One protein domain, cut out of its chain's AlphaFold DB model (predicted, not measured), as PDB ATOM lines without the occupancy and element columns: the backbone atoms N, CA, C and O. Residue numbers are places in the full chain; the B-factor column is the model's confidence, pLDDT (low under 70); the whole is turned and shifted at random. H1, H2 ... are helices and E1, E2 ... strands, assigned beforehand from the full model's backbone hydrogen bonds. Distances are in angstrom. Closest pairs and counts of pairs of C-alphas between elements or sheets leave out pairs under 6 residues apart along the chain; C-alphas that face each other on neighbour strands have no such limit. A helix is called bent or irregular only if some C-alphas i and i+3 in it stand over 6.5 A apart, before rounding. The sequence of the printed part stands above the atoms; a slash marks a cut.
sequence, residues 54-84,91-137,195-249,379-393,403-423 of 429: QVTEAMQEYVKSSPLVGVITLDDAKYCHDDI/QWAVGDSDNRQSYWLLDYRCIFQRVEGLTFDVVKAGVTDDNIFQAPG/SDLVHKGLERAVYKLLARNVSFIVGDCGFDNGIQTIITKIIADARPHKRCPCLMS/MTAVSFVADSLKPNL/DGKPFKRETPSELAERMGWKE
ATOM      1  N   GLN A  54      71.906 154.386 127.638       34.41
ATOM      2  CA  GLN A  54      72.960 154.728 126.669       34.41
ATOM      3  C   GLN A  54      73.625 153.492 126.042       34.41
ATOM      4  O   GLN A  54      73.917 153.482 124.850       34.41
ATOM      5  N   VAL A  55      73.861 152.440 126.833       37.06
ATOM      6  CA  VAL A  55      74.348 151.145 126.332       37.06
ATOM      7  C   VAL A  55      73.291 150.485 125.444       37.06
ATOM      8  O   VAL A  55      73.641 149.923 124.416       37.06
ATOM      9  N   THR A  56      72.009 150.611 125.789       42.66
ATOM     10  CA  THR A  56      70.890 150.058 125.014       42.66
ATOM     11  C   THR A  56      70.740 150.760 123.662       42.66
ATOM     12  O   THR A  56      70.602 150.080 122.655       42.66
ATOM     13  N   GLU A  57      70.840 152.092 123.603       41.88
ATOM     14  CA  GLU A  57      70.815 152.862 122.347       41.88
ATOM     15  C   GLU A  57      72.026 152.538 121.459       41.88
ATOM     16  O   GLU A  57      71.857 152.235 120.279       41.88
ATOM     17  N   ALA A  58      73.235 152.501 122.031       42.75
ATOM     18  CA  ALA A  58      74.448 152.135 121.298       42.75
ATOM     19  C   ALA A  58      74.427 150.674 120.810       42.75
ATOM     20  O   ALA A  58      74.876 150.392 119.702       42.75
ATOM     21  N   MET A  59      73.877 149.741 121.599       38.81
ATOM     22  CA  MET A  59      73.655 148.353 121.178       38.81
ATOM     23  C   MET A  59      72.586 148.263 120.087       38.81
ATOM     24  O   MET A  59      72.774 147.527 119.129       38.81
ATOM     25  N   GLN A  60      71.495 149.025 120.171       40.94
ATOM     26  CA  GLN A  60      70.473 149.067 119.121       40.94
ATOM     27  C   GLN A  60      71.023 149.638 117.806       40.94
ATOM     28  O   GLN A  60      70.704 149.125 116.736       40.94
ATOM     29  N   GLU A  61      71.870 150.665 117.864       45.44
ATOM     30  CA  GLU A  61      72.552 151.237 116.698       45.44
ATOM     31  C   GLU A  61      73.611 150.276 116.127       45.44
ATOM     32  O   GLU A  61      73.676 150.076 114.913       45.44
ATOM     33  N   TYR A  62      74.365 149.585 116.989       42.91
ATOM     34  CA  TYR A  62      75.339 148.566 116.586       42.91
ATOM     35  C   TYR A  62      74.673 147.337 115.948       42.91
ATOM     36  O   TYR A  62      75.094 146.905 114.877       42.91
ATOM     37  N   VAL A  63      73.581 146.828 116.529       45.72
ATOM     38  CA  VAL A  63      72.780 145.715 115.983       45.72
ATOM     39  C   VAL A  63      72.167 146.085 114.626       45.72
ATOM     40  O   VAL A  63      72.125 145.240 113.730       45.72
ATOM     41  N   LYS A  64      71.766 147.350 114.421       50.81
ATOM     42  CA  LYS A  64      71.333 147.857 113.103       50.81
ATOM     43  C   LYS A  64      72.463 147.842 112.068       50.81
ATOM     44  O   LYS A  64      72.199 147.580 110.898       50.81
ATOM     45  N   SER A  65      73.707 148.063 112.492       58.88
ATOM     46  CA  SER A  65      74.906 147.987 111.641       58.88
ATOM     47  C   SER A  65      75.560 146.597 111.572       58.88
ATOM     48  O   SER A  65      76.569 146.437 110.890       58.88
ATOM     49  N   SER A  66      75.021 145.590 112.270       67.81
ATOM     50  CA  SER A  66      75.626 144.257 112.332       67.81
ATOM     51  C   SER A  66      75.374 143.461 111.042       67.81
ATOM     52  O   SER A  66      74.262 143.546 110.486       67.81
ATOM     53  N   PRO A  67      76.366 142.671 110.571       79.12
ATOM     54  CA  PRO A  67      76.201 141.778 109.433       79.12
ATOM     55  C   PRO A  67      74.954 140.895 109.554       79.12
ATOM     56  O   PRO A  67      74.665 140.328 110.609       79.12
ATOM     57  N   LEU A  68      74.220 140.775 108.449       85.50
ATOM     58  CA  LEU A  68      73.073 139.882 108.337       85.50
ATOM     59  C   LEU A  68      73.537 138.531 107.788       85.50
ATOM     60  O   LEU A  68      73.943 138.439 106.631       85.50
ATOM     61  N   VAL A  69      73.472 137.485 108.601       90.81
ATOM     62  CA  VAL A  69      73.899 136.132 108.238       90.81
ATOM     63  C   VAL A  69      72.771 135.399 107.515       90.81
ATOM     64  O   VAL A  69      71.667 135.272 108.039       90.81
ATOM     65  N   GLY A  70      73.029 134.900 106.311       92.38
ATOM     66  CA  GLY A  70      72.156 133.928 105.660       92.38
ATOM     67  C   GLY A  70      72.553 132.516 106.068       92.38
ATOM     68  O   GLY A  70      73.704 132.144 105.885       92.38
ATOM     69  N   VAL A  71      71.625 131.729 106.595       92.81
ATOM     70  CA  VAL A  71      71.886 130.345 107.008       92.81
ATOM     71  C   VAL A  71      71.119 129.414 106.081       92.81
ATOM     72  O   VAL A  71      69.898 129.520 105.968       92.81
ATOM     73  N   ILE A  72      71.824 128.540 105.373       92.56
ATOM     74  CA  ILE A  72      71.215 127.462 104.593       92.56
ATOM     75  C   ILE A  72      70.882 126.314 105.538       92.56
ATOM     76  O   ILE A  72      71.725 125.966 106.355       92.56
ATOM     77  N   THR A  73      69.673 125.759 105.406       88.81
ATOM     78  CA  THR A  73      69.220 124.635 106.235       88.81
ATOM     79  C   THR A  73      68.748 123.432 105.432       88.81
ATOM     80  O   THR A  73      68.197 123.577 104.329       88.81
ATOM     81  N   LEU A  74      68.939 122.241 106.004       87.62
ATOM     82  CA  LEU A  74      68.477 120.975 105.427       87.62
ATOM     83  C   LEU A  74      66.937 120.871 105.423       87.62
ATOM     84  O   LEU A  74      66.244 121.420 106.280       87.62
ATOM     85  N   ASP A  75      66.374 120.165 104.440       83.88
ATOM     86  CA  ASP A  75      64.917 120.042 104.244       83.88
ATOM     87  C   ASP A  75      64.239 119.130 105.280       83.88
ATOM     88  O   ASP A  75      63.064 119.316 105.613       83.88
ATOM     89  N   ASP A  76      64.991 118.162 105.805       78.00
ATOM     90  CA  ASP A  76      64.582 117.180 106.814       78.00
ATOM     91  C   ASP A  76      64.989 117.550 108.250       78.00
ATOM     92  O   ASP A  76      64.630 116.831 109.183       78.00
ATOM     93  N   ALA A  77      65.665 118.686 108.454       70.88
ATOM     94  CA  ALA A  77      65.985 119.196 109.784       70.88
ATOM     95  C   ALA A  77      64.706 119.588 110.547       70.88
ATOM     96  O   ALA A  77      63.984 120.516 110.155       70.88
ATOM     97  N   LYS A  78      64.414 118.899 111.660       63.31
ATOM     98  CA  LYS A  78      63.219 119.170 112.481       63.31
ATOM     99  C   LYS A  78      63.462 120.231 113.549       63.31
ATOM    100  O   LYS A  78      62.511 120.880 113.970       63.31
ATOM    101  N   TYR A  79      64.712 120.450 113.937       57.34
ATOM    102  CA  TYR A  79      65.121 121.459 114.915       57.34
ATOM    103  C   TYR A  79      64.930 122.914 114.424       57.34
ATOM    104  O   TYR A  79      64.808 123.828 115.226       57.34
ATOM    105  N   CYS A  80      64.763 123.141 113.114       49.16
ATOM    106  CA  CYS A  80      64.543 124.468 112.511       49.16
ATOM    107  C   CYS A  80      63.109 125.035 112.655       49.16
ATOM    108  O   CYS A  80      62.745 125.971 111.936       49.16
ATOM    109  N   HIS A  81      62.250 124.438 113.482       45.00
ATOM    110  CA  HIS A  81      60.850 124.841 113.596       45.00
ATOM    111  C   HIS A  81      60.618 125.700 114.843       45.00
ATOM    112  O   HIS A  81      60.720 125.207 115.961       45.00
ATOM    113  N   ASP A  82      60.188 126.951 114.627       40.34
ATOM    114  CA  ASP A  82      59.675 127.866 115.667       40.34
ATOM    115  C   ASP A  82      58.504 127.240 116.487       40.34
ATOM    116  O   ASP A  82      58.121 127.763 117.529       40.34
ATOM    117  N   ASP A  83      57.951 126.104 116.031       37.03
ATOM    118  CA  ASP A  83      56.773 125.409 116.569       37.03
ATOM    119  C   ASP A  83      57.071 124.287 117.590       37.03
ATOM    120  O   ASP A  83      56.147 123.574 117.995       37.03
ATOM    121  N   ILE A  84      58.318 124.061 118.022       40.00
ATOM    122  CA  ILE A  84      58.578 122.958 118.963       40.00
ATOM    123  C   ILE A  84      58.223 123.373 120.398       40.00
ATOM    124  O   ILE A  84      58.908 124.145 121.064       40.00
ATOM    125  N   GLN A  91      66.580 120.885 127.125       51.66
ATOM    126  CA  GLN A  91      67.284 122.147 126.996       51.66
ATOM    127  C   GLN A  91      67.949 122.158 125.630       51.66
ATOM    128  O   GLN A  91      68.888 121.404 125.392       51.66
ATOM    129  N   TRP A  92      67.420 122.986 124.740       55.75
ATOM    130  CA  TRP A  92      68.029 123.235 123.452       55.75
ATOM    131  C   TRP A  92      69.446 123.732 123.682       55.75
ATOM    132  O   TRP A  92      69.709 124.552 124.569       55.75
ATOM    133  N   ALA A  93      70.354 123.210 122.881       58.94
ATOM    134  CA  ALA A  93      71.740 123.598 122.888       58.94
ATOM    135  C   ALA A  93      71.882 125.025 122.346       58.94
ATOM    136  O   ALA A  93      71.892 125.295 121.150       58.94
ATOM    137  N   VAL A  94      71.951 125.995 123.262       59.88
ATOM    138  CA  VAL A  94      72.370 127.354 122.906       59.88
ATOM    139  C   VAL A  94      73.850 127.284 122.531       59.88
ATOM    140  O   VAL A  94      74.696 126.960 123.365       59.88
ATOM    141  N   GLY A  95      74.149 127.571 121.269       60.12
ATOM    142  CA  GLY A  95      75.456 127.366 120.652       60.12
ATOM    143  C   GLY A  95      75.331 126.907 119.204       60.12
ATOM    144  O   GLY A  95      76.156 127.289 118.382       60.12
ATOM    145  N   ASP A  96      74.272 126.180 118.868       73.31
ATOM    146  CA  ASP A  96      74.154 125.532 117.564       73.31
ATOM    147  C   ASP A  96      73.834 126.520 116.439       73.31
ATOM    148  O   ASP A  96      73.252 127.589 116.667       73.31
ATOM    149  N   SER A  97      74.273 126.197 115.220       75.50
ATOM    150  CA  SER A  97      74.143 127.086 114.054       75.50
ATOM    151  C   SER A  97      72.729 127.155 113.478       75.50
ATOM    152  O   SER A  97      72.457 128.019 112.644       75.50
ATOM    153  N   ASP A  98      71.840 126.272 113.908       74.31
ATOM    154  CA  ASP A  98      70.405 126.250 113.618       74.31
ATOM    155  C   ASP A  98      69.593 127.105 114.619       74.31
ATOM    156  O   ASP A  98      68.456 127.498 114.355       74.31
ATOM    157  N   ASN A  99      70.195 127.462 115.757       75.62
ATOM    158  CA  ASN A  99      69.552 128.217 116.817       75.62
ATOM    159  C   ASN A  99      69.801 129.724 116.656       75.62
ATOM    160  O   ASN A  99      70.913 130.237 116.816       75.62
ATOM    161  N   ARG A 100      68.728 130.488 116.408       76.25
ATOM    162  CA  ARG A 100      68.780 131.956 116.263       76.25
ATOM    163  C   ARG A 100      69.421 132.653 117.469       76.25
ATOM    164  O   ARG A 100      70.095 133.671 117.299       76.25
ATOM    165  N   GLN A 101      69.241 132.112 118.675       71.50
ATOM    166  CA  GLN A 101      69.813 132.674 119.897       71.50
ATOM    167  C   GLN A 101      71.349 132.643 119.883       71.50
ATOM    168  O   GLN A 101      71.968 133.568 120.409       71.50
ATOM    169  N   SER A 102      71.968 131.647 119.238       79.50
ATOM    170  CA  SER A 102      73.428 131.544 119.095       79.50
ATOM    171  C   SER A 102      74.014 132.747 118.352       79.50
ATOM    172  O   SER A 102      75.021 133.309 118.773       79.50
ATOM    173  N   TYR A 103      73.349 133.194 117.281       79.81
ATOM    174  CA  TYR A 103      73.751 134.382 116.518       79.81
ATOM    175  C   TYR A 103      73.533 135.662 117.313       79.81
ATOM    176  O   TYR A 103      74.408 136.526 117.343       79.81
ATOM    177  N   TRP A 104      72.390 135.764 117.996       72.62
ATOM    178  CA  TRP A 104      72.067 136.933 118.804       72.62
ATOM    179  C   TRP A 104      73.075 137.157 119.939       72.62
ATOM    180  O   TRP A 104      73.485 138.289 120.172       72.62
ATOM    181  N   LEU A 105      73.539 136.086 120.593       72.31
ATOM    182  CA  LEU A 105      74.575 136.157 121.633       72.31
ATOM    183  C   LEU A 105      75.950 136.615 121.120       72.31
ATOM    184  O   LEU A 105      76.796 136.996 121.925       72.31
ATOM    185  N   LEU A 106      76.174 136.576 119.806       76.50
ATOM    186  CA  LEU A 106      77.372 137.099 119.143       76.50
ATOM    187  C   LEU A 106      77.114 138.436 118.434       76.50
ATOM    188  O   LEU A 106      77.903 138.853 117.586       76.50
ATOM    189  N   ASP A 107      76.002 139.094 118.768       76.12
ATOM    190  CA  ASP A 107      75.543 140.345 118.174       76.12
ATOM    191  C   ASP A 107      75.303 140.265 116.656       76.12
ATOM    192  O   ASP A 107      75.398 141.276 115.957       76.12
ATOM    193  N   TYR A 108      74.970 139.089 116.117       80.94
ATOM    194  CA  TYR A 108      74.634 138.890 114.704       80.94
ATOM    195  C   TYR A 108      73.130 138.751 114.485       80.94
ATOM    196  O   TYR A 108      72.409 138.133 115.269       80.94
ATOM    197  N   ARG A 109      72.651 139.290 113.359       81.94
ATOM    198  CA  ARG A 109      71.309 138.992 112.838       81.94
ATOM    199  C   ARG A 109      71.413 137.798 111.901       81.94
ATOM    200  O   ARG A 109      72.379 137.723 111.149       81.94
ATOM    201  N   CYS A 110      70.422 136.913 111.873       82.38
ATOM    202  CA  CYS A 110      70.406 135.809 110.916       82.38
ATOM    203  C   CYS A 110      69.026 135.565 110.295       82.38
ATOM    204  O   CYS A 110      67.993 135.912 110.871       82.38
ATOM    205  N   ILE A 111      69.026 134.983 109.095       82.00
ATOM    206  CA  ILE A 111      67.839 134.517 108.375       82.00
ATOM    207  C   ILE A 111      68.120 133.113 107.864       82.00
ATOM    208  O   ILE A 111      69.104 132.893 107.159       82.00
ATOM    209  N   PHE A 112      67.224 132.188 108.186       85.19
ATOM    210  CA  PHE A 112      67.313 130.798 107.767       85.19
ATOM    211  C   PHE A 112      66.595 130.584 106.440       85.19
ATOM    212  O   PHE A 112      65.526 131.146 106.183       85.19
ATOM    213  N   GLN A 113      67.176 129.746 105.593       86.38
ATOM    214  CA  GLN A 113      66.602 129.370 104.319       86.38
ATOM    215  C   GLN A 113      66.795 127.880 104.063       86.38
ATOM    216  O   GLN A 113      67.852 127.424 103.634       86.38
ATOM    217  N   ARG A 114      65.690 127.154 104.224       87.44
ATOM    218  CA  ARG A 114      65.584 125.744 103.860       87.44
ATOM    219  C   ARG A 114      65.806 125.525 102.368       87.44
ATOM    220  O   ARG A 114      65.258 126.278 101.549       87.44
ATOM    221  N   VAL A 115      66.551 124.478 102.031       89.06
ATOM    222  CA  VAL A 115      66.825 124.043 100.659       89.06
ATOM    223  C   VAL A 115      66.028 122.782 100.349       89.06
ATOM    224  O   VAL A 115      66.347 121.712 100.841       89.06
ATOM    225  N   GLU A 116      65.014 122.884  99.493       84.31
ATOM    226  CA  GLU A 116      64.187 121.725  99.123       84.31
ATOM    227  C   GLU A 116      65.016 120.586  98.506       84.31
ATOM    228  O   GLU A 116      65.784 120.805  97.566       84.31
ATOM    229  N   GLY A 117      64.816 119.369  99.014       83.62
ATOM    230  CA  GLY A 117      65.519 118.166  98.571       83.62
ATOM    231  C   GLY A 117      66.951 118.016  99.088       83.62
ATOM    232  O   GLY A 117      67.532 116.951  98.901       83.62
ATOM    233  N   LEU A 118      67.528 119.022  99.746       90.44
ATOM    234  CA  LEU A 118      68.827 118.888 100.402       90.44
ATOM    235  C   LEU A 118      68.611 118.286 101.792       90.44
ATOM    236  O   LEU A 118      68.307 119.003 102.740       90.44
ATOM    237  N   THR A 119      68.713 116.965 101.898       87.88
ATOM    238  CA  THR A 119      68.578 116.244 103.171       87.88
ATOM    239  C   THR A 119      69.932 115.913 103.778       87.88
ATOM    240  O   THR A 119      70.950 115.957 103.079       87.88
ATOM    241  N   PHE A 120      69.952 115.497 105.047       84.75
ATOM    242  CA  PHE A 120      71.179 115.006 105.681       84.75
ATOM    243  C   PHE A 120      71.822 113.869 104.874       84.75
ATOM    244  O   PHE A 120      73.030 113.865 104.644       84.75
ATOM    245  N   ASP A 121      71.014 112.936 104.363       84.69
ATOM    246  CA  ASP A 121      71.497 111.845 103.511       84.69
ATOM    247  C   ASP A 121      72.133 112.332 102.204       84.69
ATOM    248  O   ASP A 121      73.131 111.757 101.765       84.69
ATOM    249  N   VAL A 122      71.608 113.406 101.605       88.56
ATOM    250  CA  VAL A 122      72.157 114.000 100.379       88.56
ATOM    251  C   VAL A 122      73.527 114.618 100.633       88.56
ATOM    252  O   VAL A 122      74.476 114.301  99.914       88.56
ATOM    253  N   VAL A 123      73.661 115.471 101.657       86.94
ATOM    254  CA  VAL A 123      74.947 116.133 101.955       86.94
ATOM    255  C   VAL A 123      75.992 115.145 102.462       86.94
ATOM    256  O   VAL A 123      77.146 115.211 102.042       86.94
ATOM    257  N   LYS A 124      75.584 114.161 103.271       84.88
ATOM    258  CA  LYS A 124      76.445 113.073 103.756       84.88
ATOM    259  C   LYS A 124      76.954 112.185 102.621       84.88
ATOM    260  O   LYS A 124      78.120 111.798 102.628       84.88
ATOM    261  N   ALA A 125      76.102 111.848 101.648       84.25
ATOM    262  CA  ALA A 125      76.522 111.099 100.463       84.25
ATOM    263  C   ALA A 125      77.465 111.921  99.569       84.25
ATOM    264  O   ALA A 125      78.290 111.363  98.846       84.25
ATOM    265  N   GLY A 126      77.360 113.248  99.631       83.62
ATOM    266  CA  GLY A 126      78.191 114.176  98.884       83.62
ATOM    267  C   GLY A 126      77.837 114.241  97.399       83.62
ATOM    268  O   GLY A 126      76.858 113.670  96.911       83.62
ATOM    269  N   VAL A 127      78.677 114.956  96.660       86.06
ATOM    270  CA  VAL A 127      78.535 115.184  95.215       86.06
ATOM    271  C   VAL A 127      79.652 114.483  94.446       86.06
ATOM    272  O   VAL A 127      80.687 114.166  95.026       86.06
ATOM    273  N   THR A 128      79.484 114.239  93.150       85.50
ATOM    274  CA  THR A 128      80.567 113.845  92.231       85.50
ATOM    275  C   THR A 128      81.410 115.066  91.837       85.50
ATOM    276  O   THR A 128      81.182 116.169  92.341       85.50
ATOM    277  N   ASP A 129      82.414 114.893  90.978       82.56
ATOM    278  CA  ASP A 129      83.228 116.011  90.466       82.56
ATOM    279  C   ASP A 129      82.450 116.885  89.468       82.56
ATOM    280  O   ASP A 129      82.650 118.095  89.403       82.56
ATOM    281  N   ASP A 130      81.454 116.301  88.797       86.06
ATOM    282  CA  ASP A 130      80.491 117.008  87.944       86.06
ATOM    283  C   ASP A 130      79.349 117.665  88.748       86.06
ATOM    284  O   ASP A 130      78.322 118.050  88.190       86.06
ATOM    285  N   ASN A 131      79.505 117.789  90.072       87.75
ATOM    286  CA  ASN A 131      78.500 118.296  91.011       87.75
ATOM    287  C   ASN A 131      77.176 117.508  91.009       87.75
ATOM    288  O   ASN A 131      76.129 118.073  91.313       87.75
ATOM    289  N   ILE A 132      77.183 116.211  90.693       89.50
ATOM    290  CA  ILE A 132      75.972 115.377  90.757       89.50
ATOM    291  C   ILE A 132      75.827 114.814  92.173       89.50
ATOM    292  O   ILE A 132      76.751 114.181  92.677       89.50
ATOM    293  N   PHE A 133      74.682 115.014  92.827       89.31
ATOM    294  CA  PHE A 133      74.421 114.430  94.147       89.31
ATOM    295  C   PHE A 133      74.362 112.899  94.076       89.31
ATOM    296  O   PHE A 133      73.652 112.334  93.244       89.31
ATOM    297  N   GLN A 134      75.111 112.234  94.960       86.94
ATOM    298  CA  GLN A 134      75.253 110.771  94.965       86.94
ATOM    299  C   GLN A 134      74.064 110.045  95.605       86.94
ATOM    300  O   GLN A 134      73.886 108.845  95.395       86.94
ATOM    301  N   ALA A 135      73.236 110.765  96.359       86.38
ATOM    302  CA  ALA A 135      71.969 110.279  96.883       86.38
ATOM    303  C   ALA A 135      70.829 111.212  96.450       86.38
ATOM    304  O   ALA A 135      71.040 112.420  96.313       86.38
ATOM    305  N   PRO A 136      69.617 110.678  96.226       84.88
ATOM    306  CA  PRO A 136      68.440 111.512  96.060       84.88
ATOM    307  C   PRO A 136      68.006 112.102  97.406       84.88
ATOM    308  O   PRO A 136      68.128 111.456  98.447       84.88
ATOM    309  N   GLY A 137      67.421 113.296  97.376       82.75
ATOM    310  CA  GLY A 137      66.733 113.860  98.532       82.75
ATOM    311  C   GLY A 137      65.405 113.163  98.739       82.75
ATOM    312  O   GLY A 137      64.576 113.181  97.833       82.75
ATOM    313  N   SER A 195      69.280 115.045  91.629       89.44
ATOM    314  CA  SER A 195      70.354 116.048  91.686       89.44
ATOM    315  C   SER A 195      69.945 117.409  91.098       89.44
ATOM    316  O   SER A 195      70.159 118.439  91.732       89.44
ATOM    317  N   ASP A 196      69.290 117.433  89.933       89.69
ATOM    318  CA  ASP A 196      68.849 118.678  89.280       89.69
ATOM    319  C   ASP A 196      67.834 119.463  90.119       89.69
ATOM    320  O   ASP A 196      67.844 120.696  90.146       89.69
ATOM    321  N   LEU A 197      66.922 118.761  90.794       87.19
ATOM    322  CA  LEU A 197      65.936 119.385  91.670       87.19
ATOM    323  C   LEU A 197      66.582 119.935  92.945       87.19
ATOM    324  O   LEU A 197      66.193 121.023  93.374       87.19
ATOM    325  N   VAL A 198      67.585 119.244  93.500       90.56
ATOM    326  CA  VAL A 198      68.371 119.741  94.643       90.56
ATOM    327  C   VAL A 198      69.146 121.004  94.254       90.56
ATOM    328  O   VAL A 198      69.067 122.006  94.963       90.56
ATOM    329  N   HIS A 199      69.794 121.029  93.082       92.94
ATOM    330  CA  HIS A 199      70.452 122.237  92.551       92.94
ATOM    331  C   HIS A 199      69.495 123.421  92.423       92.94
ATOM    332  O   HIS A 199      69.781 124.512  92.913       92.94
ATOM    333  N   LYS A 200      68.299 123.202  91.867       89.06
ATOM    334  CA  LYS A 200      67.253 124.240  91.816       89.06
ATOM    335  C   LYS A 200      66.781 124.667  93.208       89.06
ATOM    336  O   LYS A 200      66.314 125.794  93.382       89.06
ATOM    337  N   GLY A 201      66.812 123.771  94.194       88.12
ATOM    338  CA  GLY A 201      66.606 124.094  95.606       88.12
ATOM    339  C   GLY A 201      67.649 125.084  96.110       88.12
ATOM    340  O   GLY A 201      67.280 126.138  96.630       88.12
ATOM    341  N   LEU A 202      68.928 124.771  95.890       94.19
ATOM    342  CA  LEU A 202      70.069 125.589  96.306       94.19
ATOM    343  C   LEU A 202      70.027 126.976  95.657       94.19
ATOM    344  O   LEU A 202      70.105 127.979  96.361       94.19
ATOM    345  N   GLU A 203      69.812 127.050  94.341       91.12
ATOM    346  CA  GLU A 203      69.694 128.318  93.609       91.12
ATOM    347  C   GLU A 203      68.605 129.215  94.200       91.12
ATOM    348  O   GLU A 203      68.850 130.373  94.536       91.12
ATOM    349  N   ARG A 204      67.400 128.669  94.399       87.62
ATOM    350  CA  ARG A 204      66.279 129.426  94.974       87.62
ATOM    351  C   ARG A 204      66.576 129.898  96.390       87.62
ATOM    352  O   ARG A 204      66.217 131.024  96.731       87.62
ATOM    353  N   ALA A 205      67.180 129.047  97.215       88.06
ATOM    354  CA  ALA A 205      67.546 129.390  98.581       88.06
ATOM    355  C   ALA A 205      68.559 130.542  98.606       88.06
ATOM    356  O   ALA A 205      68.311 131.576  99.227       88.06
ATOM    357  N   VAL A 206      69.648 130.415  97.848       91.50
ATOM    358  CA  VAL A 206      70.668 131.459  97.736       91.50
ATOM    359  C   VAL A 206      70.061 132.750  97.193       91.50
ATOM    360  O   VAL A 206      70.281 133.806  97.774       91.50
ATOM    361  N   TYR A 207      69.230 132.704  96.148       86.69
ATOM    362  CA  TYR A 207      68.605 133.909  95.589       86.69
ATOM    363  C   TYR A 207      67.697 134.610  96.601       86.69
ATOM    364  O   TYR A 207      67.723 135.834  96.701       86.69
ATOM    365  N   LYS A 208      66.941 133.852  97.400       84.19
ATOM    366  CA  LYS A 208      66.116 134.390  98.490       84.19
ATOM    367  C   LYS A 208      66.944 135.048  99.592       84.19
ATOM    368  O   LYS A 208      66.506 136.061 100.137       84.19
ATOM    369  N   LEU A 209      68.097 134.481  99.942       84.88
ATOM    370  CA  LEU A 209      69.017 135.082 100.912       84.88
ATOM    371  C   LEU A 209      69.651 136.352 100.335       84.88
ATOM    372  O   LEU A 209      69.629 137.409 100.959       84.88
ATOM    373  N   LEU A 210      70.143 136.283  99.098       83.38
ATOM    374  CA  LEU A 210      70.741 137.421  98.410       83.38
ATOM    375  C   LEU A 210      69.743 138.565  98.231       83.38
ATOM    376  O   LEU A 210      70.129 139.707  98.457       83.38
ATOM    377  N   ALA A 211      68.486 138.295  97.875       81.12
ATOM    378  CA  ALA A 211      67.436 139.314  97.764       81.12
ATOM    379  C   ALA A 211      67.204 140.067  99.085       81.12
ATOM    380  O   ALA A 211      66.846 141.234  99.068       81.12
ATOM    381  N   ARG A 212      67.491 139.435 100.228       78.31
ATOM    382  CA  ARG A 212      67.417 140.050 101.563       78.31
ATOM    383  C   ARG A 212      68.700 140.775 101.980       78.31
ATOM    384  O   ARG A 212      68.847 141.126 103.144       78.31
ATOM    385  N   ASN A 213      69.639 140.975 101.052       78.50
ATOM    386  CA  ASN A 213      70.929 141.627 101.289       78.50
ATOM    387  C   ASN A 213      71.708 141.036 102.481       78.50
ATOM    388  O   ASN A 213      72.353 141.773 103.228       78.50
ATOM    389  N   VAL A 214      71.694 139.704 102.632       85.81
ATOM    390  CA  VAL A 214      72.604 139.038 103.576       85.81
ATOM    391  C   VAL A 214      74.052 139.442 103.283       85.81
ATOM    392  O   VAL A 214      74.461 139.578 102.126       85.81
ATOM    393  N   SER A 215      74.821 139.661 104.342       88.44
ATOM    394  CA  SER A 215      76.226 140.051 104.282       88.44
ATOM    395  C   SER A 215      77.120 138.875 103.894       88.44
ATOM    396  O   SER A 215      78.110 139.075 103.198       88.44
ATOM    397  N   PHE A 216      76.770 137.667 104.340       94.44
ATOM    398  CA  PHE A 216      77.441 136.411 104.008       94.44
ATOM    399  C   PHE A 216      76.507 135.221 104.243       94.44
ATOM    400  O   PHE A 216      75.477 135.368 104.906       94.44
ATOM    401  N   ILE A 217      76.855 134.061 103.685       95.56
ATOM    402  CA  ILE A 217      76.071 132.822 103.801       95.56
ATOM    403  C   ILE A 217      76.872 131.741 104.542       95.56
ATOM    404  O   ILE A 217      78.067 131.580 104.305       95.56
ATOM    405  N   VAL A 218      76.225 130.985 105.424       95.62
ATOM    406  CA  VAL A 218      76.795 129.813 106.105       95.62
ATOM    407  C   VAL A 218      75.869 128.605 105.981       95.62
ATOM    408  O   VAL A 218      74.698 128.759 105.629       95.62
ATOM    409  N   GLY A 219      76.405 127.414 106.240       92.94
ATOM    410  CA  GLY A 219      75.630 126.180 106.377       92.94
ATOM    411  C   GLY A 219      75.280 125.894 107.833       92.94
ATOM    412  O   GLY A 219      75.973 126.361 108.741       92.94
ATOM    413  N   ASP A 220      74.208 125.140 108.045       88.50
ATOM    414  CA  ASP A 220      73.807 124.624 109.354       88.50
ATOM    415  C   ASP A 220      74.149 123.141 109.540       88.50
ATOM    416  O   ASP A 220      73.814 122.567 110.572       88.50
ATOM    417  N   CYS A 221      74.837 122.524 108.577       89.19
ATOM    418  CA  CYS A 221      75.331 121.159 108.665       89.19
ATOM    419  C   CYS A 221      76.837 121.110 108.400       89.19
ATOM    420  O   CYS A 221      77.345 121.672 107.431       89.19
ATOM    421  N   GLY A 222      77.578 120.361 109.217       84.25
ATOM    422  CA  GLY A 222      79.021 120.198 109.015       84.25
ATOM    423  C   GLY A 222      79.394 119.577 107.652       84.25
ATOM    424  O   GLY A 222      80.421 119.941 107.063       84.25
ATOM    425  N   PHE A 223      78.511 118.743 107.086       87.06
ATOM    426  CA  PHE A 223      78.670 118.135 105.759       87.06
ATOM    427  C   PHE A 223      78.392 119.099 104.597       87.06
ATOM    428  O   PHE A 223      78.725 118.774 103.453       87.06
ATOM    429  N   ASP A 224      77.890 120.311 104.856       90.69
ATOM    430  CA  ASP A 224      77.670 121.322 103.815       90.69
ATOM    431  C   ASP A 224      78.980 121.773 103.147       90.69
ATOM    432  O   ASP A 224      78.957 122.403 102.085       90.69
ATOM    433  N   ASN A 225      80.154 121.394 103.677       88.81
ATOM    434  CA  ASN A 225      81.410 121.568 102.945       88.81
ATOM    435  C   ASN A 225      81.351 120.937 101.542       88.81
ATOM    436  O   ASN A 225      81.915 121.483 100.595       88.81
ATOM    437  N   GLY A 226      80.627 119.821 101.386       86.12
ATOM    438  CA  GLY A 226      80.435 119.158 100.095       86.12
ATOM    439  C   GLY A 226      79.744 120.029  99.039       86.12
ATOM    440  O   GLY A 226      79.924 119.787  97.848       86.12
ATOM    441  N   ILE A 227      79.004 121.066  99.452       91.69
ATOM    442  CA  ILE A 227      78.309 122.005  98.560       91.69
ATOM    443  C   ILE A 227      78.964 123.396  98.505       91.69
ATOM    444  O   ILE A 227      78.456 124.278  97.813       91.69
ATOM    445  N   GLN A 228      80.114 123.609  99.155       92.56
ATOM    446  CA  GLN A 228      80.825 124.898  99.192       92.56
ATOM    447  C   GLN A 228      81.043 125.499  97.787       92.56
ATOM    448  O   GLN A 228      80.726 126.666  97.537       92.56
ATOM    449  N   THR A 229      81.548 124.704  96.838       90.62
ATOM    450  CA  THR A 229      81.803 125.158  95.457       90.62
ATOM    451  C   THR A 229      80.509 125.450  94.693       90.62
ATOM    452  O   THR A 229      80.445 126.402  93.915       90.62
ATOM    453  N   ILE A 230      79.447 124.681  94.949       94.19
ATOM    454  CA  ILE A 230      78.134 124.899  94.330       94.19
ATOM    455  C   ILE A 230      77.571 126.249  94.789       94.19
ATOM    456  O   ILE A 230      77.207 127.079  93.957       94.19
ATOM    457  N   ILE A 231      77.576 126.518  96.099       95.38
ATOM    458  CA  ILE A 231      77.066 127.777  96.659       95.38
ATOM    459  C   ILE A 231      77.868 128.980  96.157       95.38
ATOM    460  O   ILE A 231      77.280 129.967  95.712       95.38
ATOM    461  N   THR A 232      79.203 128.910  96.174       93.31
ATOM    462  CA  THR A 232      80.046 130.014  95.675       93.31
ATOM    463  C   THR A 232      79.794 130.315  94.197       93.31
ATOM    464  O   THR A 232      79.727 131.490  93.828       93.31
ATOM    465  N   LYS A 233      79.584 129.287  93.361       93.75
ATOM    466  CA  LYS A 233      79.213 129.453  91.950       93.75
ATOM    467  C   LYS A 233      77.852 130.137  91.800       93.75
ATOM    468  O   LYS A 233      77.768 131.145  91.105       93.75
ATOM    469  N   ILE A 234      76.822 129.659  92.504       94.69
ATOM    470  CA  ILE A 234      75.476 130.260  92.472       94.69
ATOM    471  C   ILE A 234      75.533 131.739  92.875       94.69
ATOM    472  O   ILE A 234      74.931 132.587  92.218       94.69
ATOM    473  N   ILE A 235      76.282 132.079  93.930       93.56
ATOM    474  CA  ILE A 235      76.458 133.475  94.353       93.56
ATOM    475  C   ILE A 235      77.162 134.297  93.267       93.56
ATOM    476  O   ILE A 235      76.757 135.432  93.001       93.56
ATOM    477  N   ALA A 236      78.223 133.758  92.659       91.56
ATOM    478  CA  ALA A 236      78.979 134.448  91.620       91.56
ATOM    479  C   ALA A 236      78.119 134.754  90.387       91.56
ATOM    480  O   ALA A 236      78.217 135.864  89.860       91.56
ATOM    481  N   ASP A 237      77.261 133.812  89.993       89.88
ATOM    482  CA  ASP A 237      76.331 133.949  88.872       89.88
ATOM    483  C   ASP A 237      75.193 134.937  89.206       89.88
ATOM    484  O   ASP A 237      74.837 135.782  88.385       89.88
ATOM    485  N   ALA A 238      74.669 134.904  90.438       86.06
ATOM    486  CA  ALA A 238      73.596 135.797  90.894       86.06
ATOM    487  C   ALA A 238      74.041 137.251  91.110       86.06
ATOM    488  O   ALA A 238      73.262 138.186  90.916       86.06
ATOM    489  N   ARG A 239      75.278 137.458  91.579       81.12
ATOM    490  CA  ARG A 239      75.840 138.782  91.874       81.12
ATOM    491  C   ARG A 239      77.271 138.913  91.332       81.12
ATOM    492  O   ARG A 239      78.230 138.976  92.112       81.12
ATOM    493  N   PRO A 240      77.443 139.069  90.006       78.25
ATOM    494  CA  PRO A 240      78.765 139.198  89.390       78.25
ATOM    495  C   PRO A 240      79.552 140.426  89.881       78.25
ATOM    496  O   PRO A 240      80.781 140.405  89.880       78.25
ATOM    497  N   HIS A 241      78.858 141.472  90.348       75.62
ATOM    498  CA  HIS A 241      79.456 142.754  90.751       75.62
ATOM    499  C   HIS A 241      79.408 143.048  92.263       75.62
ATOM    500  O   HIS A 241      79.980 144.041  92.701       75.62
ATOM    501  N   LYS A 242      78.745 142.209  93.074       71.06
ATOM    502  CA  LYS A 242      78.654 142.381  94.538       71.06
ATOM    503  C   LYS A 242      78.848 141.030  95.217       71.06
ATOM    504  O   LYS A 242      77.931 140.218  95.264       71.06
ATOM    505  N   ARG A 243      80.054 140.782  95.727       78.12
ATOM    506  CA  ARG A 243      80.385 139.507  96.373       78.12
ATOM    507  C   ARG A 243      79.632 139.355  97.697       78.12
ATOM    508  O   ARG A 243      79.515 140.309  98.458       78.12
ATOM    509  N   CYS A 244      79.150 138.142  97.946       89.69
ATOM    510  CA  CYS A 244      78.633 137.676  99.228       89.69
ATOM    511  C   CYS A 244      79.476 136.442  99.589       89.69
ATOM    512  O   CYS A 244      79.376 135.436  98.886       89.69
ATOM    513  N   PRO A 245      80.407 136.516 100.552       93.88
ATOM    514  CA  PRO A 245      81.219 135.358 100.900       93.88
ATOM    515  C   PRO A 245      80.346 134.261 101.518       93.88
ATOM    516  O   PRO A 245      79.277 134.537 102.069       93.88
ATOM    517  N   CYS A 246      80.812 133.015 101.449       94.25
ATOM    518  CA  CYS A 246      80.182 131.931 102.184       94.25
ATOM    519  C   CYS A 246      81.188 130.948 102.783       94.25
ATOM    520  O   CYS A 246      82.206 130.641 102.162       94.25
ATOM    521  N   LEU A 247      80.869 130.449 103.978       93.88
ATOM    522  CA  LEU A 247      81.569 129.356 104.653       93.88
ATOM    523  C   LEU A 247      80.525 128.329 105.075       93.88
ATOM    524  O   LEU A 247      79.813 128.519 106.057       93.88
ATOM    525  N   MET A 248      80.423 127.251 104.310       93.38
ATOM    526  CA  MET A 248      79.381 126.251 104.499       93.38
ATOM    527  C   MET A 248      79.652 125.331 105.688       93.38
ATOM    528  O   MET A 248      78.721 124.777 106.246       93.38
ATOM    529  N   SER A 249      80.909 125.188 106.107       91.88
ATOM    530  CA  SER A 249      81.294 124.291 107.198       91.88
ATOM    531  C   SER A 249      82.531 124.801 107.939       91.88
ATOM    532  O   SER A 249      83.409 125.407 107.308       91.88
ATOM    533  N   MET A 379      80.169 128.666 114.879       92.06
ATOM    534  CA  MET A 379      80.069 130.048 115.348       92.06
ATOM    535  C   MET A 379      81.397 130.809 115.230       92.06
ATOM    536  O   MET A 379      81.417 132.022 114.998       92.06
ATOM    537  N   THR A 380      82.519 130.094 115.313       94.25
ATOM    538  CA  THR A 380      83.853 130.614 115.004       94.25
ATOM    539  C   THR A 380      83.956 130.961 113.520       94.25
ATOM    540  O   THR A 380      84.442 132.041 113.195       94.25
ATOM    541  N   ALA A 381      83.442 130.109 112.624       93.38
ATOM    542  CA  ALA A 381      83.399 130.389 111.186       93.38
ATOM    543  C   ALA A 381      82.523 131.612 110.865       93.38
ATOM    544  O   ALA A 381      82.946 132.496 110.120       93.38
ATOM    545  N   VAL A 382      81.338 131.706 111.480       93.00
ATOM    546  CA  VAL A 382      80.452 132.880 111.373       93.00
ATOM    547  C   VAL A 382      81.193 134.146 111.793       93.00
ATOM    548  O   VAL A 382      81.208 135.127 111.051       93.00
ATOM    549  N   SER A 383      81.851 134.115 112.954       91.88
ATOM    550  CA  SER A 383      82.593 135.268 113.473       91.88
ATOM    551  C   SER A 383      83.777 135.636 112.582       91.88
ATOM    552  O   SER A 383      83.981 136.812 112.308       91.88
ATOM    553  N   PHE A 384      84.505 134.648 112.059       92.75
ATOM    554  CA  PHE A 384      85.629 134.858 111.149       92.75
ATOM    555  C   PHE A 384      85.217 135.646 109.897       92.75
ATOM    556  O   PHE A 384      85.863 136.631 109.533       92.75
ATOM    557  N   VAL A 385      84.109 135.259 109.258       92.31
ATOM    558  CA  VAL A 385      83.603 135.966 108.072       92.31
ATOM    559  C   VAL A 385      83.019 137.316 108.451       92.31
ATOM    560  O   VAL A 385      83.318 138.314 107.793       92.31
ATOM    561  N   ALA A 386      82.219 137.375 109.516       89.06
ATOM    562  CA  ALA A 386      81.624 138.618 109.980       89.06
ATOM    563  C   ALA A 386      82.698 139.671 110.274       89.06
ATOM    564  O   ALA A 386      82.598 140.793 109.786       89.06
ATOM    565  N   ASP A 387      83.753 139.304 111.000       86.06
ATOM    566  CA  ASP A 387      84.853 140.202 111.352       86.06
ATOM    567  C   ASP A 387      85.665 140.652 110.131       86.06
ATOM    568  O   ASP A 387      86.174 141.769 110.124       86.06
ATOM    569  N   SER A 388      85.728 139.842 109.066       86.19
ATOM    570  CA  SER A 388      86.345 140.250 107.792       86.19
ATOM    571  C   SER A 388      85.545 141.321 107.039       86.19
ATOM    572  O   SER A 388      86.103 142.068 106.234       86.19
ATOM    573  N   LEU A 389      84.236 141.397 107.298       80.31
ATOM    574  CA  LEU A 389      83.321 142.365 106.692       80.31
ATOM    575  C   LEU A 389      83.096 143.581 107.587       80.31
ATOM    576  O   LEU A 389      82.749 144.653 107.084       80.31
ATOM    577  N   LYS A 390      83.277 143.422 108.905       74.69
ATOM    578  CA  LYS A 390      83.165 144.516 109.863       74.69
ATOM    579  C   LYS A 390      84.217 145.568 109.536       74.69
ATOM    580  O   LYS A 390      85.416 145.286 109.490       74.69
ATOM    581  N   PRO A 391      83.791 146.810 109.328       62.91
ATOM    582  CA  PRO A 391      84.715 147.865 109.007       62.91
ATOM    583  C   PRO A 391      85.493 148.240 110.271       62.91
ATOM    584  O   PRO A 391      84.940 148.399 111.362       62.91
ATOM    585  N   ASN A 392      86.811 148.360 110.142       62.69
ATOM    586  CA  ASN A 392      87.644 148.664 111.289       62.69
ATOM    587  C   ASN A 392      87.632 150.173 111.564       62.69
ATOM    588  O   ASN A 392      88.325 150.940 110.901       62.69
ATOM    589  N   LEU A 393      86.885 150.589 112.589       56.88
ATOM    590  CA  LEU A 393      86.753 151.992 113.017       56.88
ATOM    591  C   LEU A 393      88.073 152.642 113.492       56.88
ATOM    592  O   LEU A 393      88.093 153.826 113.847       56.88
ATOM    593  N   ASP A 403      93.972 168.921 105.983       60.09
ATOM    594  CA  ASP A 403      94.028 170.024 106.943       60.09
ATOM    595  C   ASP A 403      94.839 169.731 108.225       60.09
ATOM    596  O   ASP A 403      94.853 170.552 109.146       60.09
ATOM    597  N   GLY A 404      95.514 168.578 108.311       52.91
ATOM    598  CA  GLY A 404      96.376 168.204 109.437       52.91
ATOM    599  C   GLY A 404      95.643 167.882 110.746       52.91
ATOM    600  O   GLY A 404      96.296 167.735 111.782       52.91
ATOM    601  N   LYS A 405      94.307 167.775 110.744       48.94
ATOM    602  CA  LYS A 405      93.528 167.432 111.945       48.94
ATOM    603  C   LYS A 405      93.327 165.919 112.088       48.94
ATOM    604  O   LYS A 405      93.300 165.200 111.087       48.94
ATOM    605  N   PRO A 406      93.133 165.412 113.324       48.31
ATOM    606  CA  PRO A 406      92.677 164.044 113.534       48.31
ATOM    607  C   PRO A 406      91.345 163.842 112.812       48.31
ATOM    608  O   PRO A 406      90.414 164.629 112.999       48.31
ATOM    609  N   PHE A 407      91.255 162.795 111.993       55.47
ATOM    610  CA  PHE A 407      90.029 162.493 111.267       55.47
ATOM    611  C   PHE A 407      88.882 162.264 112.259       55.47
ATOM    612  O   PHE A 407      89.030 161.540 113.251       55.47
ATOM    613  N   LYS A 408      87.724 162.876 112.000       53.75
ATOM    614  CA  LYS A 408      86.499 162.582 112.748       53.75
ATOM    615  C   LYS A 408      86.117 161.138 112.428       53.75
ATOM    616  O   LYS A 408      85.779 160.859 111.286       53.75
ATOM    617  N   ARG A 409      86.216 160.223 113.402       53.69
ATOM    618  CA  ARG A 409      85.768 158.825 113.247       53.69
ATOM    619  C   ARG A 409      84.391 158.800 112.575       53.69
ATOM    620  O   ARG A 409      83.480 159.441 113.101       53.69
ATOM    621  N   GLU A 410      84.273 158.077 111.459       55.56
ATOM    622  CA  GLU A 410      82.962 157.725 110.898       55.56
ATOM    623  C   GLU A 410      82.189 156.954 111.973       55.56
ATOM    624  O   GLU A 410      82.755 156.109 112.680       55.56
ATOM    625  N   THR A 411      80.909 157.271 112.139       59.16
ATOM    626  CA  THR A 411      80.040 156.494 113.024       59.16
ATOM    627  C   THR A 411      79.733 155.133 112.385       59.16
ATOM    628  O   THR A 411      79.773 155.000 111.157       59.16
ATOM    629  N   PRO A 412      79.390 154.097 113.178       52.62
ATOM    630  CA  PRO A 412      78.935 152.814 112.638       52.62
ATOM    631  C   PRO A 412      77.809 152.952 111.601       52.62
ATOM    632  O   PRO A 412      77.782 152.205 110.625       52.62
ATOM    633  N   SER A 413      76.914 153.933 111.765       55.31
ATOM    634  CA  SER A 413      75.817 154.200 110.829       55.31
ATOM    635  C   SER A 413      76.266 154.811 109.500       55.31
ATOM    636  O   SER A 413      75.837 154.327 108.456       55.31
ATOM    637  N   GLU A 414      77.143 155.822 109.516       59.34
ATOM    638  CA  GLU A 414      77.701 156.440 108.291       59.34
ATOM    639  C   GLU A 414      78.423 155.390 107.428       59.34
ATOM    640  O   GLU A 414      78.332 155.348 106.199       59.34
ATOM    641  N   LEU A 415      79.098 154.475 108.110       55.19
ATOM    642  CA  LEU A 415      79.874 153.406 107.520       55.19
ATOM    643  C   LEU A 415      79.005 152.255 106.993       55.19
ATOM    644  O   LEU A 415      79.236 151.781 105.883       55.19
ATOM    645  N   ALA A 416      77.971 151.847 107.735       56.19
ATOM    646  CA  ALA A 416      76.970 150.891 107.262       56.19
ATOM    647  C   ALA A 416      76.252 151.401 105.999       56.19
ATOM    648  O   ALA A 416      76.053 150.649 105.044       56.19
ATOM    649  N   GLU A 417      75.926 152.696 105.949       62.81
ATOM    650  CA  GLU A 417      75.371 153.347 104.761       62.81
ATOM    651  C   GLU A 417      76.328 153.264 103.563       62.81
ATOM    652  O   GLU A 417      75.915 152.834 102.483       62.81
ATOM    653  N   ARG A 418      77.608 153.595 103.757       63.09
ATOM    654  CA  ARG A 418      78.641 153.512 102.711       63.09
ATOM    655  C   ARG A 418      78.867 152.086 102.202       63.09
ATOM    656  O   ARG A 418      79.077 151.890 101.009       63.09
ATOM    657  N   MET A 419      78.799 151.093 103.090       56.62
ATOM    658  CA  MET A 419      78.917 149.667 102.752       56.62
ATOM    659  C   MET A 419      77.646 149.093 102.101       56.62
ATOM    660  O   MET A 419      77.625 147.934 101.679       56.62
ATOM    661  N   GLY A 420      76.578 149.892 101.987       55.16
ATOM    662  CA  GLY A 420      75.310 149.462 101.406       55.16
ATOM    663  C   GLY A 420      74.561 148.457 102.282       55.16
ATOM    664  O   GLY A 420      73.867 147.591 101.750       55.16
ATOM    665  N   TRP A 421      74.713 148.551 103.605       59.78
ATOM    666  CA  TRP A 421      73.993 147.767 104.617       59.78
ATOM    667  C   TRP A 421      72.690 148.463 105.056       59.78
ATOM    668  O   TRP A 421      72.348 148.474 106.235       59.78
ATOM    669  N   LYS A 422      71.975 149.092 104.115       53.41
ATOM    670  CA  LYS A 422      70.689 149.751 104.391       53.41
ATOM    671  C   LYS A 422      69.551 148.726 104.463       53.41
ATOM    672  O   LYS A 422      69.559 147.746 103.720       53.41
ATOM    673  N   GLU A 423      68.558 148.989 105.313       43.38
ATOM    674  CA  GLU A 423      67.213 148.422 105.144       43.38
ATOM    675  C   GLU A 423      66.606 148.959 103.839       43.38
ATOM    676  O   GLU A 423      66.733 150.149 103.537       43.38
TER     677      GLU A 423
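Overview. This is residues 54 to 84, 91 to 137, 195 to 249, 379 to 393 and 403 to 423 of the 429 residues of the protein "Hypothetical protein" of Phaeocystis antarctica (UniProt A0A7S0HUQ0). A small sheet of three parallel strands, in the order E2, E1, E3, is the core of three layers, with helices on both faces of the sheet: H4 and H5 on one face, H6 on the other, where H2 also packs over E2. At one end of the long axis H1 and H7 form an arm away from this body, and residues 403 to 408 stick out; at the other end H3 packs on residues 223 to 227 of H5. The printed part has 169 residues with seven named helices and three named strands, in the order H1 E1 H2 E2 H3 H4 E3 H5 H6 H7, and its class is mostly helix. It is compact, with a radius of gyration of the C-alphas of 17.8 A, and only just elongated, spanning 63 by 42 by 24 A.

Along the chain. Find C-alpha 68 at (73.073, 139.882, 108.337); from there E1, residues 68 to 73, runs 15.9 A. Beside it are E2, residues 109 to 114, 17.0 A long, and E3, residues 216 to 219. H4, residues 195 to 211, runs 24.2 A from (70.354, 116.048, 91.686), and H5, residues 222 to 238, runs 24.5 A. H6 is residues 379 to 389, 15.4 A, H2 is residues 100 to 104, and H3 is residues 120 to 125. H1, residues 54 to 64, spans 15.3 A; H7, residues 412 to 418, ends at (78.641, 153.512, 102.711).

Arrangement. Look first at inner strand E1: N 71 and O 111 of E2 are 2.8 A apart, and N 70 and O 216 of E3 are 2.9 A apart, both within hydrogen-bond range. H4 is on the sheet over E1 at a height of 8.7 A, along the strands; the closest C-alphas of H4 and E1 are those of Leu 209 and Gly 70, 5.8 A. On the opposite face H6 lies over E3 at a height of 8.9 A, the C-alphas of Val 382 and Val 218 being closest at 7.1 A. H2 lies over E2 on the same face as H6. H5 is irregular, with C-alphas 226 and 229 7.7 A apart, and has a kink of 50 degrees near residue 229. Its residues 231 to 238 touch H4 at a steep tilt of 66 degrees, closest at the C-alphas of Ile 234 and Glu 203, 6.2 A. H3 touches H5 about perpendicular, at 89 degrees, closest at the C-alphas of Val 123 and Phe 223, 5.7 A. H1 and H7 only just touch, with 3 pairs of C-alphas within 8 A, the closest being those of Tyr 62 and Pro 412, 6.8 A. Each O i to N i+4 pair is within hydrogen-bond range in H1, H2, H3, H4, H6 and H7, and 9 of 13 are in H5.

Size, cuts and confidence. The C-alphas farthest apart are those of Pro 136 and Asp 403, 64.8 A. Four cuts leave C-alpha gaps of 11.9 A from 84 to 91, 8.0 A from 137 to 195, 10.1 A from 249 to 379 and 20.4 A from 393 to 403. Of the links that are printed whole, none is long. The mean pLDDT of the printed part is 76.3, and it is under 70 in residues 54 to 66, 78 to 84, 91 to 95, 391 to 393 and 403 to 423.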